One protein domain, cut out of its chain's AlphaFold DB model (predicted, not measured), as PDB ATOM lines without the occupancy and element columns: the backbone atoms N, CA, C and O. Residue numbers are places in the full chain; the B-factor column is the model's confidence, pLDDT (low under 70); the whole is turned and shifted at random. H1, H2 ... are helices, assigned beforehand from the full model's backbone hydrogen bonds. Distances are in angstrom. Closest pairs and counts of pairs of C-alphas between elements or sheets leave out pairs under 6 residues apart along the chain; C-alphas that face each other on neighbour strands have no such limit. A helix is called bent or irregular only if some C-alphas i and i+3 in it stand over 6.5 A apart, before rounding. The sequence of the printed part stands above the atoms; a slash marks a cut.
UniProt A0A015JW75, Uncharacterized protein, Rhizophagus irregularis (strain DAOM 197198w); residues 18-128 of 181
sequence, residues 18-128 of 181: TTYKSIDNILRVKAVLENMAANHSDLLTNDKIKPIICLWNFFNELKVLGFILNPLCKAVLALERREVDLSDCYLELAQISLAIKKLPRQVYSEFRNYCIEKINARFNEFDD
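Overview. This is residues 18 to 128 of the 181 residues of an uncharacterized protein of Rhizophagus irregularis (strain DAOM 197198w) (UniProt A0A015JW75). H4, H5 and H6 run side by side in alternating directions; H1 packs steeply across H4, and H2 with H3 forms a small head at one end. The 111 printed residues, all helix in class, have six named helices. The whole is loose, radius of gyration of the C-alphas 17.8 A, spanning 58 by 36 by 19 A.

Along the chain. H1, residues 18 to 28, begins at C-alpha 18 (384.171, 292.708, 382.117). H2 is 30 to 39, H3 49 to 54. H4, 58 to 79, spans 31.4 A, with a 31 degrees kink near residue 68. H5, 86 to 101, spans 22.9 A; H6, 109 to 124, ends at C-alpha 124 (382.568, 312.986, 365.750).

Arrangement. H1 touches H4 (closest C-alphas Tyr 20 and Leu 69, 5.9 A); H2 touches H3 (Ala 37 and Lys 50, 5.7 A). H4 and H5 form a hairpin at 12 degrees, H5 and H6 another at 11 degrees. O i to N i+4 pairs are within hydrogen-bond range throughout, except H4, 16 of 18.

Size, cuts and confidence. The printed part has no cut. Residue 82 is under 70 in pLDDT.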
ATOM      1  N   THR A  18     383.866 294.140 381.911       83.69
ATOM      2  CA  THR A  18     384.171 292.708 382.117       83.69
ATOM      3  C   THR A  18     385.465 292.286 381.426       83.69
ATOM      4  O   THR A  18     386.278 291.588 382.034       83.69
ATOM      5  N   THR A  19     385.704 292.753 380.199       88.06
ATOM      6  CA  THR A  19     386.928 292.443 379.450       88.06
ATOM      7  C   THR A  19     388.167 292.965 380.173       88.06
ATOM      8  O   THR A  19     389.088 292.195 380.431       88.06
ATOM      9  N   TYR A  20     388.168 294.237 380.588       91.06
ATOM     10  CA  TYR A  20     389.296 294.820 381.319       91.06
ATOM     11  C   TYR A  20     389.566 294.092 382.640       91.06
ATOM     12  O   TYR A  20     390.705 293.728 382.916       91.06
ATOM     13  N   LYS A  21     388.522 293.808 383.431       90.00
ATOM     14  CA  LYS A  21     388.670 293.088 384.708       90.00
ATOM     15  C   LYS A  21     389.197 291.668 384.518       90.00
ATOM     16  O   LYS A  21     389.975 291.195 385.338       90.00
ATOM     17  N   SER A  22     388.793 290.993 383.445       91.12
ATOM     18  CA  SER A  22     389.294 289.653 383.120       91.12
ATOM     19  C   SER A  22     390.779 289.696 382.761       91.12
ATOM     20  O   SER A  22     391.555 288.902 383.285       91.12
ATOM     21  N   ILE A  23     391.185 290.668 381.939       93.44
ATOM     22  CA  ILE A  23     392.591 290.906 381.591       93.44
ATOM     23  C   ILE A  23     393.415 291.214 382.844       93.44
ATOM     24  O   ILE A  23     394.448 290.585 383.060       93.44
ATOM     25  N   ASP A  24     392.948 292.136 383.692       93.19
ATOM     26  CA  ASP A  24     393.626 292.505 384.938       93.19
ATOM     27  C   ASP A  24     393.791 291.293 385.866       93.19
ATOM     28  O   ASP A  24     394.885 291.035 386.365       93.19
ATOM     29  N   ASN A  25     392.741 290.483 386.026       93.19
ATOM     30  CA  ASN A  25     392.800 289.252 386.811       93.19
ATOM     31  C   ASN A  25     393.833 288.263 386.259       93.19
ATOM     32  O   ASN A  25     394.653 287.767 387.030       93.19
ATOM     33  N   ILE A  26     393.835 288.002 384.945       94.31
ATOM     34  CA  ILE A  26     394.793 287.085 384.303       94.31
ATOM     35  C   ILE A  26     396.230 287.582 384.500       94.31
ATOM     36  O   ILE A  26     397.110 286.801 384.862       94.31
ATOM     37  N   LEU A  27     396.475 288.882 384.312       95.00
ATOM     38  CA  LEU A  27     397.798 289.476 384.499       95.00
ATOM     39  C   LEU A  27     398.279 289.375 385.955       95.00
ATOM     40  O   LEU A  27     399.457 289.095 386.176       95.00
ATOM     41  N   ARG A  28     397.387 289.541 386.944       95.69
ATOM     42  CA  ARG A  28     397.717 289.375 388.373       95.69
ATOM     43  C   ARG A  28     398.141 287.952 388.718       95.69
ATOM     44  O   ARG A  28     399.050 287.772 389.523       95.69
ATOM     45  N   VAL A  29     397.503 286.948 388.116       94.06
ATOM     46  CA  VAL A  29     397.819 285.531 388.364       94.06
ATOM     47  C   VAL A  29     398.837 284.955 387.377       94.06
ATOM     48  O   VAL A  29     399.081 283.751 387.405       94.06
ATOM     49  N   LYS A  30     399.471 285.788 386.538       94.38
ATOM     50  CA  LYS A  30     400.435 285.368 385.507       94.38
ATOM     51  C   LYS A  30     401.454 284.344 386.023       94.38
ATOM     52  O   LYS A  30     401.570 283.268 385.451       94.38
ATOM     53  N   ALA A  31     402.150 284.655 387.118       93.56
ATOM     54  CA  ALA A  31     403.196 283.781 387.657       93.56
ATOM     55  C   ALA A  31     402.650 282.418 388.118       93.56
ATOM     56  O   ALA A  31     403.314 281.396 387.978       93.56
ATOM     57  N   VAL A  32     401.419 282.395 388.641       93.44
ATOM     58  CA  VAL A  32     400.738 281.154 389.035       93.44
ATOM     59  C   VAL A  32     400.399 280.325 387.799       93.44
ATOM     60  O   VAL A  32     400.630 279.119 387.803       93.44
ATOM     61  N   LEU A  33     399.905 280.966 386.736       93.31
ATOM     62  CA  LEU A  33     399.596 280.308 385.464       93.31
ATOM     63  C   LEU A  33     400.854 279.730 384.801       93.31
ATOM     64  O   LEU A  33     400.840 278.574 384.391       93.31
ATOM     65  N   GLU A  34     401.947 280.494 384.747       93.50
ATOM     66  CA  GLU A  34     403.233 280.032 384.203       93.50
ATOM     67  C   GLU A  34     403.794 278.853 385.014       93.50
ATOM     68  O   GLU A  34     404.187 277.839 384.436       93.50
ATOM     69  N   ASN A  35     403.758 278.930 386.350       93.75
ATOM     70  CA  ASN A  35     404.191 277.830 387.215       93.75
ATOM     71  C   ASN A  35     403.320 276.577 387.039       93.75
ATOM     72  O   ASN A  35     403.836 275.464 387.010       93.75
ATOM     73  N   MET A  36     402.004 276.746 386.904       92.06
ATOM     74  CA  MET A  36     401.085 275.632 386.678       92.06
ATOM     75  C   MET A  36     401.344 274.966 385.321       92.06
ATOM     76  O   MET A  36     401.415 273.744 385.249       92.06
ATOM     77  N   ALA A  37     401.572 275.747 384.262       91.75
ATOM     78  CA  ALA A  37     401.899 275.212 382.942       91.75
ATOM     79  C   ALA A  37     403.245 274.464 382.908       91.75
ATOM     80  O   ALA A  37     403.369 273.481 382.174       91.75
ATOM     81  N   ALA A  38     404.227 274.907 383.702       92.88
ATOM     82  CA  ALA A  38     405.557 274.303 383.770       92.88
ATOM     83  C   ALA A  38     405.620 273.059 384.672       92.88
ATOM     84  O   ALA A  38     406.172 272.041 384.263       92.88
ATOM     85  N   ASN A  39     405.046 273.134 385.877       94.62
ATOM     86  CA  ASN A  39     405.294 272.168 386.955       94.62
ATOM     87  C   ASN A  39     404.067 271.343 387.360       94.62
ATOM     88  O   ASN A  39     404.216 270.326 388.032       94.62
ATOM     89  N   HIS A  40     402.863 271.770 386.975       91.88
ATOM     90  CA  HIS A  40     401.603 271.137 387.376       91.88
ATOM     91  C   HIS A  40     400.647 271.009 386.188       91.88
ATOM     92  O   HIS A  40     399.457 271.319 386.281       91.88
ATOM     93  N   SER A  41     401.181 270.637 385.018       86.69
ATOM     94  CA  SER A  41     400.383 270.636 383.790       86.69
ATOM     95  C   SER A  41     399.275 269.583 383.779       86.69
ATOM     96  O   SER A  41     398.331 269.718 383.015       86.69
ATOM     97  N   ASP A  42     399.373 268.576 384.644       89.12
ATOM     98  CA  ASP A  42     398.329 267.595 384.948       89.12
ATOM     99  C   ASP A  42     397.061 268.232 385.548       89.12
ATOM    100  O   ASP A  42     395.959 267.737 385.321       89.12
ATOM    101  N   LEU A  43     397.191 269.368 386.246       89.25
ATOM    102  CA  LEU A  43     396.052 270.123 386.782       89.25
ATOM    103  C   LEU A  43     395.315 270.938 385.704       89.25
ATOM    104  O   LEU A  43     394.175 271.358 385.915       89.25
ATOM    105  N   LEU A  44     395.941 271.172 384.545       87.75
ATOM    106  CA  LEU A  44     395.323 271.850 383.404       87.75
ATOM    107  C   LEU A  44     394.505 270.842 382.588       87.75
ATOM    108  O   LEU A  44     394.932 270.366 381.541       87.75
ATOM    109  N   THR A  45     393.295 270.546 383.063       87.25
ATOM    110  CA  THR A  45     392.375 269.569 382.445       87.25
ATOM    111  C   THR A  45     391.923 269.939 381.031       87.25
ATOM    112  O   THR A  45     391.475 269.075 380.281       87.25
ATOM    113  N   ASN A  46     392.042 271.213 380.652       89.88
ATOM    114  CA  ASN A  46     391.793 271.688 379.298       89.88
ATOM    115  C   ASN A  46     393.124 271.839 378.548       89.88
ATOM    116  O   ASN A  46     393.911 272.755 378.809       89.88
ATOM    117  N   ASP A  47     393.325 270.954 377.579       87.50
ATOM    118  CA  ASP A  47     394.506 270.850 376.723       87.50
ATOM    119  C   ASP A  47     394.805 272.126 375.921       87.50
ATOM    120  O   ASP A  47     395.959 272.385 375.583       87.50
ATOM    121  N   LYS A  48     393.804 272.981 375.685       91.00
ATOM    122  CA  LYS A  48     393.968 274.263 374.978       91.00
ATOM    123  C   LYS A  48     394.596 275.357 375.838       91.00
ATOM    124  O   LYS A  48     395.172 276.296 375.294       91.00
ATOM    125  N   ILE A  49     394.497 275.270 377.167       90.44
ATOM    126  CA  ILE A  49     394.954 276.342 378.069       90.44
ATOM    127  C   ILE A  49     396.480 276.407 378.122       90.44
ATOM    128  O   ILE A  49     397.054 277.496 378.069       90.44
ATOM    129  N   LYS A  50     397.148 275.251 378.203       91.12
ATOM    130  CA  LYS A  50     398.610 275.187 378.319       91.12
ATOM    131  C   LYS A  50     399.317 275.859 377.130       91.12
ATOM    132  O   LYS A  50     400.142 276.734 377.387       91.12
ATOM    133  N   PRO A  51     398.973 275.562 375.857       93.69
ATOM    134  CA  PRO A  51     399.525 276.281 374.712       93.69
ATOM    135  C   PRO A  51     399.351 277.798 374.815       93.69
ATOM    136  O   PRO A  51     400.302 278.521 374.554       93.69
ATOM    137  N   ILE A  52     398.179 278.281 375.249       93.75
ATOM    138  CA  ILE A  52     397.891 279.719 375.362       93.75
ATOM    139  C   ILE A  52     398.795 280.394 376.399       93.75
ATOM    140  O   ILE A  52     399.382 281.431 376.110       93.75
ATOM    141  N   ILE A  53     398.934 279.807 377.593       92.50
ATOM    142  CA  ILE A  53     399.805 280.348 378.651       92.50
ATOM    143  C   ILE A  53     401.267 280.379 378.184       92.50
ATOM    144  O   ILE A  53     401.994 281.320 378.494       92.50
ATOM    145  N   CYS A  54     401.690 279.359 377.435       91.31
ATOM    146  CA  CYS A  54     403.053 279.228 376.932       91.31
ATOM    147  C   CYS A  54     403.347 280.072 375.679       91.31
ATOM    148  O   CYS A  54     404.508 280.152 375.273       91.31
ATOM    149  N   LEU A  55     402.347 280.708 375.056       94.88
ATOM    150  CA  LEU A  55     402.584 281.629 373.943       94.88
ATOM    151  C   LEU A  55     403.412 282.822 374.429       94.88
ATOM    152  O   LEU A  55     402.983 283.588 375.293       94.88
ATOM    153  N   TRP A  56     404.576 283.018 373.807       88.31
ATOM    154  CA  TRP A  56     405.569 284.016 374.221       88.31
ATOM    155  C   TRP A  56     405.001 285.441 374.346       88.31
ATOM    156  O   TRP A  56     405.439 286.208 375.206       88.31
ATOM    157  N   ASN A  57     404.016 285.797 373.513       91.12
ATOM    158  CA  ASN A  57     403.452 287.143 373.467       91.12
ATOM    159  C   ASN A  57     402.126 287.300 374.218       91.12
ATOM    160  O   ASN A  57     401.691 288.431 374.417       91.12
ATOM    161  N   PHE A  58     401.489 286.212 374.669       94.38
ATOM    162  CA  PHE A  58     400.116 286.247 375.189       94.38
ATOM    163  C   PHE A  58     399.941 287.287 376.302       94.38
ATOM    164  O   PHE A  58     399.128 288.205 376.205       94.38
ATOM    165  N   PHE A  59     400.775 287.224 377.341       95.00
ATOM    166  CA  PHE A  59     400.700 288.183 378.445       95.00
ATOM    167  C   PHE A  59     401.094 289.610 378.040       95.00
ATOM    168  O   PHE A  59     400.632 290.566 378.663       95.00
ATOM    169  N   ASN A  60     401.947 289.784 377.029       93.12
ATOM    170  CA  ASN A  60     402.317 291.113 376.540       93.12
ATOM    171  C   ASN A  60     401.171 291.746 375.744       93.12
ATOM    172  O   ASN A  60     400.861 292.915 375.959       93.12
ATOM    173  N   GLU A  61     400.480 290.973 374.909       93.06
ATOM    174  CA  GLU A  61     399.264 291.408 374.214       93.06
ATOM    175  C   GLU A  61     398.166 291.786 375.210       93.06
ATOM    176  O   GLU A  61     397.560 292.851 375.088       93.06
ATOM    177  N   LEU A  62     397.983 290.991 376.270       95.06
ATOM    178  CA  LEU A  62     397.066 291.333 377.359       95.06
ATOM    179  C   LEU A  62     397.438 292.648 378.058       95.06
ATOM    180  O   LEU A  62     396.549 293.437 378.376       95.06
ATOM    181  N   LYS A  63     398.730 292.930 378.276       94.50
ATOM    182  CA  LYS A  63     399.172 294.222 378.835       94.50
ATOM    183  C   LYS A  63     398.835 295.386 377.909       94.50
ATOM    184  O   LYS A  63     398.381 296.419 378.392       94.50
ATOM    185  N   VAL A  64     399.035 295.225 376.603       94.19
ATOM    186  CA  VAL A  64     398.720 296.256 375.600       94.19
ATOM    187  C   VAL A  64     397.217 296.522 375.546       94.19
ATOM    188  O   VAL A  64     396.795 297.678 375.593       94.19
ATOM    189  N   LEU A  65     396.402 295.464 375.538       93.69
ATOM    190  CA  LEU A  65     394.947 295.582 375.617       93.69
ATOM    191  C   LEU A  65     394.513 296.258 376.921       93.69
ATOM    192  O   LEU A  65     393.741 297.213 376.895       93.69
ATOM    193  N   GLY A  66     395.047 295.815 378.061       94.19
ATOM    194  CA  GLY A  66     394.767 296.407 379.368       94.19
ATOM    195  C   GLY A  66     395.153 297.885 379.448       94.19
ATOM    196  O   GLY A  66     394.416 298.681 380.027       94.19
ATOM    197  N   PHE A  67     396.260 298.276 378.816       93.81
ATOM    198  CA  PHE A  67     396.727 299.661 378.763       93.81
ATOM    199  C   PHE A  67     395.745 300.596 378.042       93.81
ATOM    200  O   PHE A  67     395.554 301.724 378.493       93.81
ATOM    201  N   ILE A  68     395.087 300.130 376.974       92.31
ATOM    202  CA  ILE A  68     394.071 300.904 376.239       92.31
ATOM    203  C   ILE A  68     392.692 300.820 376.893       92.31
ATOM    204  O   ILE A  68     391.975 301.817 376.953       92.31
ATOM    205  N   LEU A  69     392.315 299.657 377.421       92.38
ATOM    206  CA  LEU A  69     391.005 299.467 378.046       92.38
ATOM    207  C   LEU A  69     390.884 300.157 379.408       92.38
ATOM    208  O   LEU A  69     389.782 300.539 379.789       92.38
ATOM    209  N   ASN A  70     391.984 300.348 380.138       91.50
ATOM    210  CA  ASN A  70     391.970 301.032 381.431       91.50
ATOM    211  C   ASN A  70     391.444 302.483 381.354       91.50
ATOM    212  O   ASN A  70     390.488 302.785 382.068       91.50
ATOM    213  N   PRO A  71     391.992 303.390 380.513       90.62
ATOM    214  CA  PRO A  71     391.457 304.745 380.386       90.62
ATOM    215  C   PRO A  71     390.016 304.748 379.867       90.62
ATOM    216  O   PRO A  71     389.214 305.516 380.374       90.62
ATOM    217  N   LEU A  72     389.644 303.834 378.963       89.81
ATOM    218  CA  LEU A  72     388.243 303.665 378.550       89.81
ATOM    219  C   LEU A  72     387.336 303.313 379.734       89.81
ATOM    220  O   LEU A  72     386.250 303.867 379.875       89.81
ATOM    221  N   CYS A  73     387.786 302.409 380.607       89.88
ATOM    222  CA  CYS A  73     386.998 302.028 381.768       89.88
ATOM    223  C   CYS A  73     386.851 303.184 382.763       89.88
ATOM    224  O   CYS A  73     385.777 303.387 383.324       89.88
ATOM    225  N   LYS A  74     387.931 303.940 382.983       87.12
ATOM    226  CA  LYS A  74     387.921 305.124 383.849       87.12
ATOM    227  C   LYS A  74     387.015 306.219 383.303       87.12
ATOM    228  O   LYS A  74     386.235 306.750 384.084       87.12
ATOM    229  N   ALA A  75     387.066 306.464 381.996       87.50
ATOM    230  CA  ALA A  75     386.212 307.420 381.313       87.50
ATOM    231  C   ALA A  75     384.742 307.115 381.562       87.50
ATOM    232  O   ALA A  75     384.034 307.922 382.144       87.50
ATOM    233  N   VAL A  76     384.280 305.911 381.229       87.00
ATOM    234  CA  VAL A  76     382.860 305.584 381.413       87.00
ATOM    235  C   VAL A  76     382.464 305.605 382.901       87.00
ATOM    236  O   VAL A  76     381.387 306.085 383.226       87.00
ATOM    237  N   LEU A  77     383.341 305.186 383.827       85.81
ATOM    238  CA  LEU A  77     383.076 305.305 385.271       85.81
ATOM    239  C   LEU A  77     382.977 306.763 385.738       85.81
ATOM    240  O   LEU A  77     382.253 307.044 386.694       85.81
ATOM    241  N   ALA A  78     383.757 307.661 385.138       84.12
ATOM    242  CA  ALA A  78     383.665 309.086 385.394       84.12
ATOM    243  C   ALA A  78     382.336 309.614 384.853       84.12
ATOM    244  O   ALA A  78     381.600 310.215 385.625       84.12
ATOM    245  N   LEU A  79     381.993 309.283 383.603       83.25
ATOM    246  CA  LEU A  79     380.800 309.769 382.907       83.25
ATOM    247  C   LEU A  79     379.471 309.218 383.455       83.25
ATOM    248  O   LEU A  79     378.436 309.853 383.304       83.25
ATOM    249  N   GLU A  80     379.475 308.060 384.121       85.19
ATOM    250  CA  GLU A  80     378.294 307.526 384.821       85.19
ATOM    251  C   GLU A  80     377.980 308.268 386.140       85.19
ATOM    252  O   GLU A  80     376.955 308.000 386.776       85.19
ATOM    253  N   ARG A  81     378.842 309.189 386.596       80.19
ATOM    254  CA  ARG A  81     378.574 309.997 387.796       80.19
ATOM    255  C   ARG A  81     377.503 311.051 387.495       80.19
ATOM    256  O   ARG A  81     377.402 311.560 386.390       80.19
ATOM    257  N   ARG A  82     376.695 311.397 388.503       61.00
ATOM    258  CA  ARG A  82     375.525 312.288 388.342       61.00
ATOM    259  C   ARG A  82     375.854 313.745 387.987       61.00
ATOM    260  O   ARG A  82     374.944 314.461 387.596       61.00
ATOM    261  N   GLU A  83     377.102 314.174 388.145       76.19
ATOM    262  CA  GLU A  83     377.532 315.579 388.025       76.19
ATOM    263  C   GLU A  83     378.504 315.792 386.859       76.19
ATOM    264  O   GLU A  83     379.413 316.606 386.942       76.19
ATOM    265  N   VAL A  84     378.352 315.007 385.798       76.69
ATOM    266  CA  VAL A  84     379.224 315.065 384.624       76.69
ATOM    267  C   VAL A  84     378.600 315.989 383.598       76.69
ATOM    268  O   VAL A  84     377.414 315.851 383.281       76.69
ATOM    269  N   ASP A  85     379.405 316.887 383.045       75.19
ATOM    270  CA  ASP A  85     379.009 317.686 381.895       75.19
ATOM    271  C   ASP A  85     379.741 317.247 380.620       75.19
ATOM    272  O   ASP A  85     380.553 316.321 380.589       75.19
ATOM    273  N   LEU A  86     379.409 317.888 379.504       75.75
ATOM    274  CA  LEU A  86     380.001 317.524 378.226       75.75
ATOM    275  C   LEU A  86     381.507 317.816 378.162       75.75
ATOM    276  O   LEU A  86     382.220 317.213 377.358       75.75
ATOM    277  N   SER A  87     382.007 318.719 379.006       74.31
ATOM    278  CA  SER A  87     383.423 319.040 379.035       74.31
ATOM    279  C   SER A  87     384.265 317.885 379.575       74.31
ATOM    280  O   SER A  87     385.328 317.578 379.020       74.31
ATOM    281  N   ASP A  88     383.728 317.154 380.551       78.69
ATOM    282  CA  ASP A  88     384.312 315.918 381.060       78.69
ATOM    283  C   ASP A  88     384.404 314.846 379.960       78.69
ATOM    284  O   ASP A  88     385.432 314.177 379.834       78.69
ATOM    285  N   CYS A  89     383.389 314.724 379.092       80.50
ATOM    286  CA  CYS A  89     383.416 313.789 377.955       80.50
ATOM    287  C   CYS A  89     384.630 314.026 377.045       80.50
ATOM    288  O   CYS A  89     385.346 313.083 376.694       80.50
ATOM    289  N   TYR A  90     384.895 315.279 376.674       80.31
ATOM    290  CA  TYR A  90     386.042 315.614 375.829       80.31
ATOM    291  C   TYR A  90     387.376 315.405 376.546       80.31
ATOM    292  O   TYR A  90     388.335 314.935 375.924       80.31
ATOM    293  N   LEU A  91     387.452 315.726 377.841       81.81
ATOM    294  CA  LEU A  91     388.647 315.480 378.643       81.81
ATOM    295  C   LEU A  91     388.986 313.983 378.666       81.81
ATOM    296  O   LEU A  91     390.134 313.604 378.418       81.81
ATOM    297  N   GLU A  92     387.990 313.130 378.887       86.56
ATOM    298  CA  GLU A  92     388.156 311.678 378.885       86.56
ATOM    299  C   GLU A  92     388.559 311.139 377.497       86.56
ATOM    300  O   GLU A  92     389.518 310.365 377.377       86.56
ATOM    301  N   LEU A  93     387.927 311.610 376.413       86.94
ATOM    302  CA  LEU A  93     388.324 311.263 375.037       86.94
ATOM    303  C   LEU A  93     389.772 311.679 374.722       86.94
ATOM    304  O   LEU A  93     390.511 310.942 374.052       86.94
ATOM    305  N   ALA A  94     390.215 312.832 375.228       85.44
ATOM    306  CA  ALA A  94     391.589 313.301 375.077       85.44
ATOM    307  C   ALA A  94     392.586 312.408 375.838       85.44
ATOM    308  O   ALA A  94     393.643 312.062 375.296       85.44
ATOM    309  N   GLN A  95     392.247 311.976 377.057       86.25
ATOM    310  CA  GLN A  95     393.071 311.046 377.834       86.25
ATOM    311  C   GLN A  95     393.216 309.687 377.135       86.25
ATOM    312  O   GLN A  95     394.326 309.149 377.050       86.25
ATOM    313  N   ILE A  96     392.129 309.153 376.570       89.94
ATOM    314  CA  ILE A  96     392.166 307.906 375.794       89.94
ATOM    315  C   ILE A  96     393.032 308.079 374.538       89.94
ATOM    316  O   ILE A  96     393.900 307.250 374.257       89.94
ATOM    317  N   SER A  97     392.871 309.193 373.819       89.75
ATOM    318  CA  SER A  97     393.693 309.527 372.646       89.75
ATOM    319  C   SER A  97     395.186 309.592 372.983       89.75
ATOM    320  O   SER A  97     396.030 309.123 372.213       89.75
ATOM    321  N   LEU A  98     395.535 310.144 374.149       88.00
ATOM    322  CA  LEU A  98     396.910 310.182 374.638       88.00
ATOM    323  C   LEU A  98     397.450 308.776 374.924       88.00
ATOM    324  O   LEU A  98     398.597 308.488 374.578       88.00
ATOM    325  N   ALA A  99     396.643 307.891 375.516       90.25
ATOM    326  CA  ALA A  99     397.031 306.499 375.735       90.25
ATOM    327  C   ALA A  99     397.307 305.783 374.404       90.25
ATOM    328  O   ALA A  99     398.376 305.204 374.232       90.25
ATOM    329  N   ILE A 100     396.426 305.917 373.409       90.81
ATOM    330  CA  ILE A 100     396.630 305.321 372.077       90.81
ATOM    331  C   ILE A 100     397.913 305.845 371.416       90.81
ATOM    332  O   ILE A 100     398.669 305.081 370.811       90.81
ATOM    333  N   LYS A 101     398.219 307.142 371.560       89.75
ATOM    334  CA  LYS A 101     399.457 307.734 371.025       89.75
ATOM    335  C   LYS A 101     400.730 307.171 371.661       89.75
ATOM    336  O   LYS A 101     401.751 307.164 370.980       89.75
ATOM    337  N   LYS A 102     400.671 306.689 372.907       91.50
ATOM    338  CA  LYS A 102     401.803 306.058 373.607       91.50
ATOM    339  C   LYS A 102     402.101 304.634 373.124       91.50
ATOM    340  O   LYS A 102     403.158 304.109 373.462       91.50
ATOM    341  N   LEU A 103     401.215 304.006 372.345       90.31
ATOM    342  CA  LEU A 103     401.501 302.696 371.760       90.31
ATOM    343  C   LEU A 103     402.629 302.788 370.717       90.31
ATOM    344  O   LEU A 103     402.545 303.631 369.816       90.31
ATOM    345  N   PRO A 104     403.643 301.900 370.776       88.75
ATOM    346  CA  PRO A 104     404.702 301.834 369.773       88.75
ATOM    347  C   PRO A 104     404.137 301.610 368.367       88.75
ATOM    348  O   PRO A 104     403.569 300.558 368.066       88.75
ATOM    349  N   ARG A 105     404.308 302.603 367.487       85.94
ATOM    350  CA  ARG A 105     403.759 302.576 366.122       85.94
ATOM    351  C   ARG A 105     404.334 301.432 365.288       85.94
ATOM    352  O   ARG A 105     403.622 300.897 364.453       85.94
ATOM    353  N   GLN A 106     405.596 301.078 365.508       89.06
ATOM    354  CA  GLN A 106     406.298 300.039 364.753       89.06
ATOM    355  C   GLN A 106     405.757 298.637 365.051       89.06
ATOM    356  O   GLN A 106     405.807 297.778 364.182       89.06
ATOM    357  N   VAL A 107     405.248 298.416 366.267       89.50
ATOM    358  CA  VAL A 107     404.817 297.091 366.738       89.50
ATOM    359  C   VAL A 107     403.303 296.919 366.616       89.50
ATOM    360  O   VAL A 107     402.835 295.840 366.279       89.50
ATOM    361  N   TYR A 108     402.528 297.980 366.859       91.12
ATOM    362  CA  TYR A 108     401.064 297.908 366.956       91.12
ATOM    363  C   TYR A 108     400.360 298.846 365.969       91.12
ATOM    364  O   TYR A 108     399.340 299.439 366.313       91.12
ATOM    365  N   SER A 109     400.902 299.036 364.764       92.56
ATOM    366  CA  SER A 109     400.377 299.983 363.765       92.56
ATOM    367  C   SER A 109     398.892 299.766 363.456       92.56
ATOM    368  O   SER A 109     398.111 300.712 363.548       92.56
ATOM    369  N   GLU A 110     398.494 298.533 363.144       94.19
ATOM    370  CA  GLU A 110     397.115 298.173 362.798       94.19
ATOM    371  C   GLU A 110     396.164 298.388 363.974       94.19
ATOM    372  O   GLU A 110     395.186 299.126 363.856       94.19
ATOM    373  N   PHE A 111     396.495 297.825 365.139       92.94
ATOM    374  CA  PHE A 111     395.690 297.980 366.351       92.94
ATOM    375  C   PHE A 111     395.554 299.450 366.762       92.94
ATOM    376  O   PHE A 111     394.466 299.924 367.082       92.94
ATOM    377  N   ARG A 112     396.648 300.214 366.687       92.06
ATOM    378  CA  ARG A 112     396.647 301.648 366.976       92.06
ATOM    379  C   ARG A 112     395.758 302.413 365.999       92.06
ATOM    380  O   ARG A 112     395.004 303.274 366.443       92.06
ATOM    381  N   ASN A 113     395.833 302.120 364.701       92.19
ATOM    382  CA  ASN A 113     394.990 302.764 363.692       92.19
ATOM    383  C   ASN A 113     393.510 302.439 363.914       92.19
ATOM    384  O   ASN A 113     392.688 303.349 363.884       92.19
ATOM    385  N   TYR A 114     393.194 301.185 364.239       94.50
ATOM    386  CA  TYR A 114     391.847 300.777 364.627       94.50
ATOM    387  C   TYR A 114     391.342 301.570 365.845       94.50
ATOM    388  O   TYR A 114     390.246 302.129 365.816       94.50
ATOM    389  N   CYS A 115     392.146 301.693 366.907       91.62
ATOM    390  CA  CYS A 115     391.770 302.488 368.077       91.62
ATOM    391  C   CYS A 115     391.554 303.972 367.736       91.62
ATOM    392  O   CYS A 115     390.615 304.577 368.248       91.62
ATOM    393  N   ILE A 116     392.403 304.552 366.880       90.19
ATOM    394  CA  ILE A 116     392.258 305.940 366.413       90.19
ATOM    395  C   ILE A 116     390.947 306.110 365.648       90.19
ATOM    396  O   ILE A 116     390.207 307.042 365.936       90.19
ATOM    397  N   GLU A 117     390.635 305.211 364.716       93.19
ATOM    398  CA  GLU A 117     389.387 305.253 363.950       93.19
ATOM    399  C   GLU A 117     388.168 305.239 364.881       93.19
ATOM    400  O   GLU A 117     387.281 306.082 364.750       93.19
ATOM    401  N   LYS A 118     388.141 304.336 365.870       92.50
ATOM    402  CA  LYS A 118     387.013 304.236 366.808       92.50
ATOM    403  C   LYS A 118     386.886 305.445 367.725       92.50
ATOM    404  O   LYS A 118     385.768 305.900 367.950       92.50
ATOM    405  N   ILE A 119     387.995 305.986 368.228       88.50
ATOM    406  CA  ILE A 119     387.947 307.200 369.053       88.50
ATOM    407  C   ILE A 119     387.565 308.425 368.231       88.50
ATOM    408  O   ILE A 119     386.778 309.227 368.716       88.50
ATOM    409  N   ASN A 120     388.027 308.544 366.988       87.25
ATOM    410  CA  ASN A 120     387.604 309.628 366.105       87.25
ATOM    411  C   ASN A 120     386.112 309.527 365.773       87.25
ATOM    412  O   ASN A 120     385.419 310.532 365.812       87.25
ATOM    413  N   ALA A 121     385.592 308.324 365.508       88.94
ATOM    414  CA  ALA A 121     384.160 308.130 365.294       88.94
ATOM    415  C   ALA A 121     383.338 308.553 366.523       88.94
ATOM    416  O   ALA A 121     382.333 309.240 366.375       88.94
ATOM    417  N   ARG A 122     383.797 308.205 367.734       87.12
ATOM    418  CA  ARG A 122     383.178 308.673 368.984       87.12
ATOM    419  C   ARG A 122     383.308 310.180 369.174       87.12
ATOM    420  O   ARG A 122     382.354 310.802 369.602       87.12
ATOM    421  N   PHE A 123     384.452 310.772 368.847       84.44
ATOM    422  CA  PHE A 123     384.636 312.221 368.908       84.44
ATOM    423  C   PHE A 123     383.670 312.946 367.963       84.44
ATOM    424  O   PHE A 123     383.059 313.926 368.366       84.44
ATOM    425  N   ASN A 124     383.471 312.419 366.752       83.75
ATOM    426  CA  ASN A 124     382.568 312.986 365.750       83.75
ATOM    427  C   ASN A 124     381.094 312.993 366.184       83.75
ATOM    428  O   ASN A 124     380.335 313.833 365.719       83.75
ATOM    429  N   GLU A 125     380.677 312.101 367.089       83.50
ATOM    430  CA  GLU A 125     379.329 312.145 367.687       83.50
ATOM    431  C   GLU A 125     379.118 313.392 368.554       83.50
ATOM    432  O   GLU A 125     377.982 313.815 368.758       83.50
ATOM    433  N   PHE A 126     380.211 313.992 369.027       74.69
ATOM    434  CA  PHE A 126     380.225 315.232 369.793       74.69
ATOM    435  C   PHE A 126     380.832 316.392 368.992       74.69
ATOM    436  O   PHE A 126     381.079 317.443 369.569       74.69
ATOM    437  N   ASP A 127     381.098 316.252 367.690       74.00
ATOM    438  CA  ASP A 127     381.665 317.322 366.847       74.00
ATOM    439  C   ASP A 127     380.578 318.324 366.424       74.00
ATOM    440  O   ASP A 127     380.346 318.602 365.247       74.00
ATOM    441  N   ASP A 128     379.862 318.837 367.424       77.56
ATOM    442  CA  ASP A 128     378.938 319.947 367.288       77.56
ATOM    443  C   ASP A 128     379.600 321.232 367.798       77.56
ATOM    444  O   ASP A 128     380.325 321.245 368.798       77.56
TER     445      ASP A 128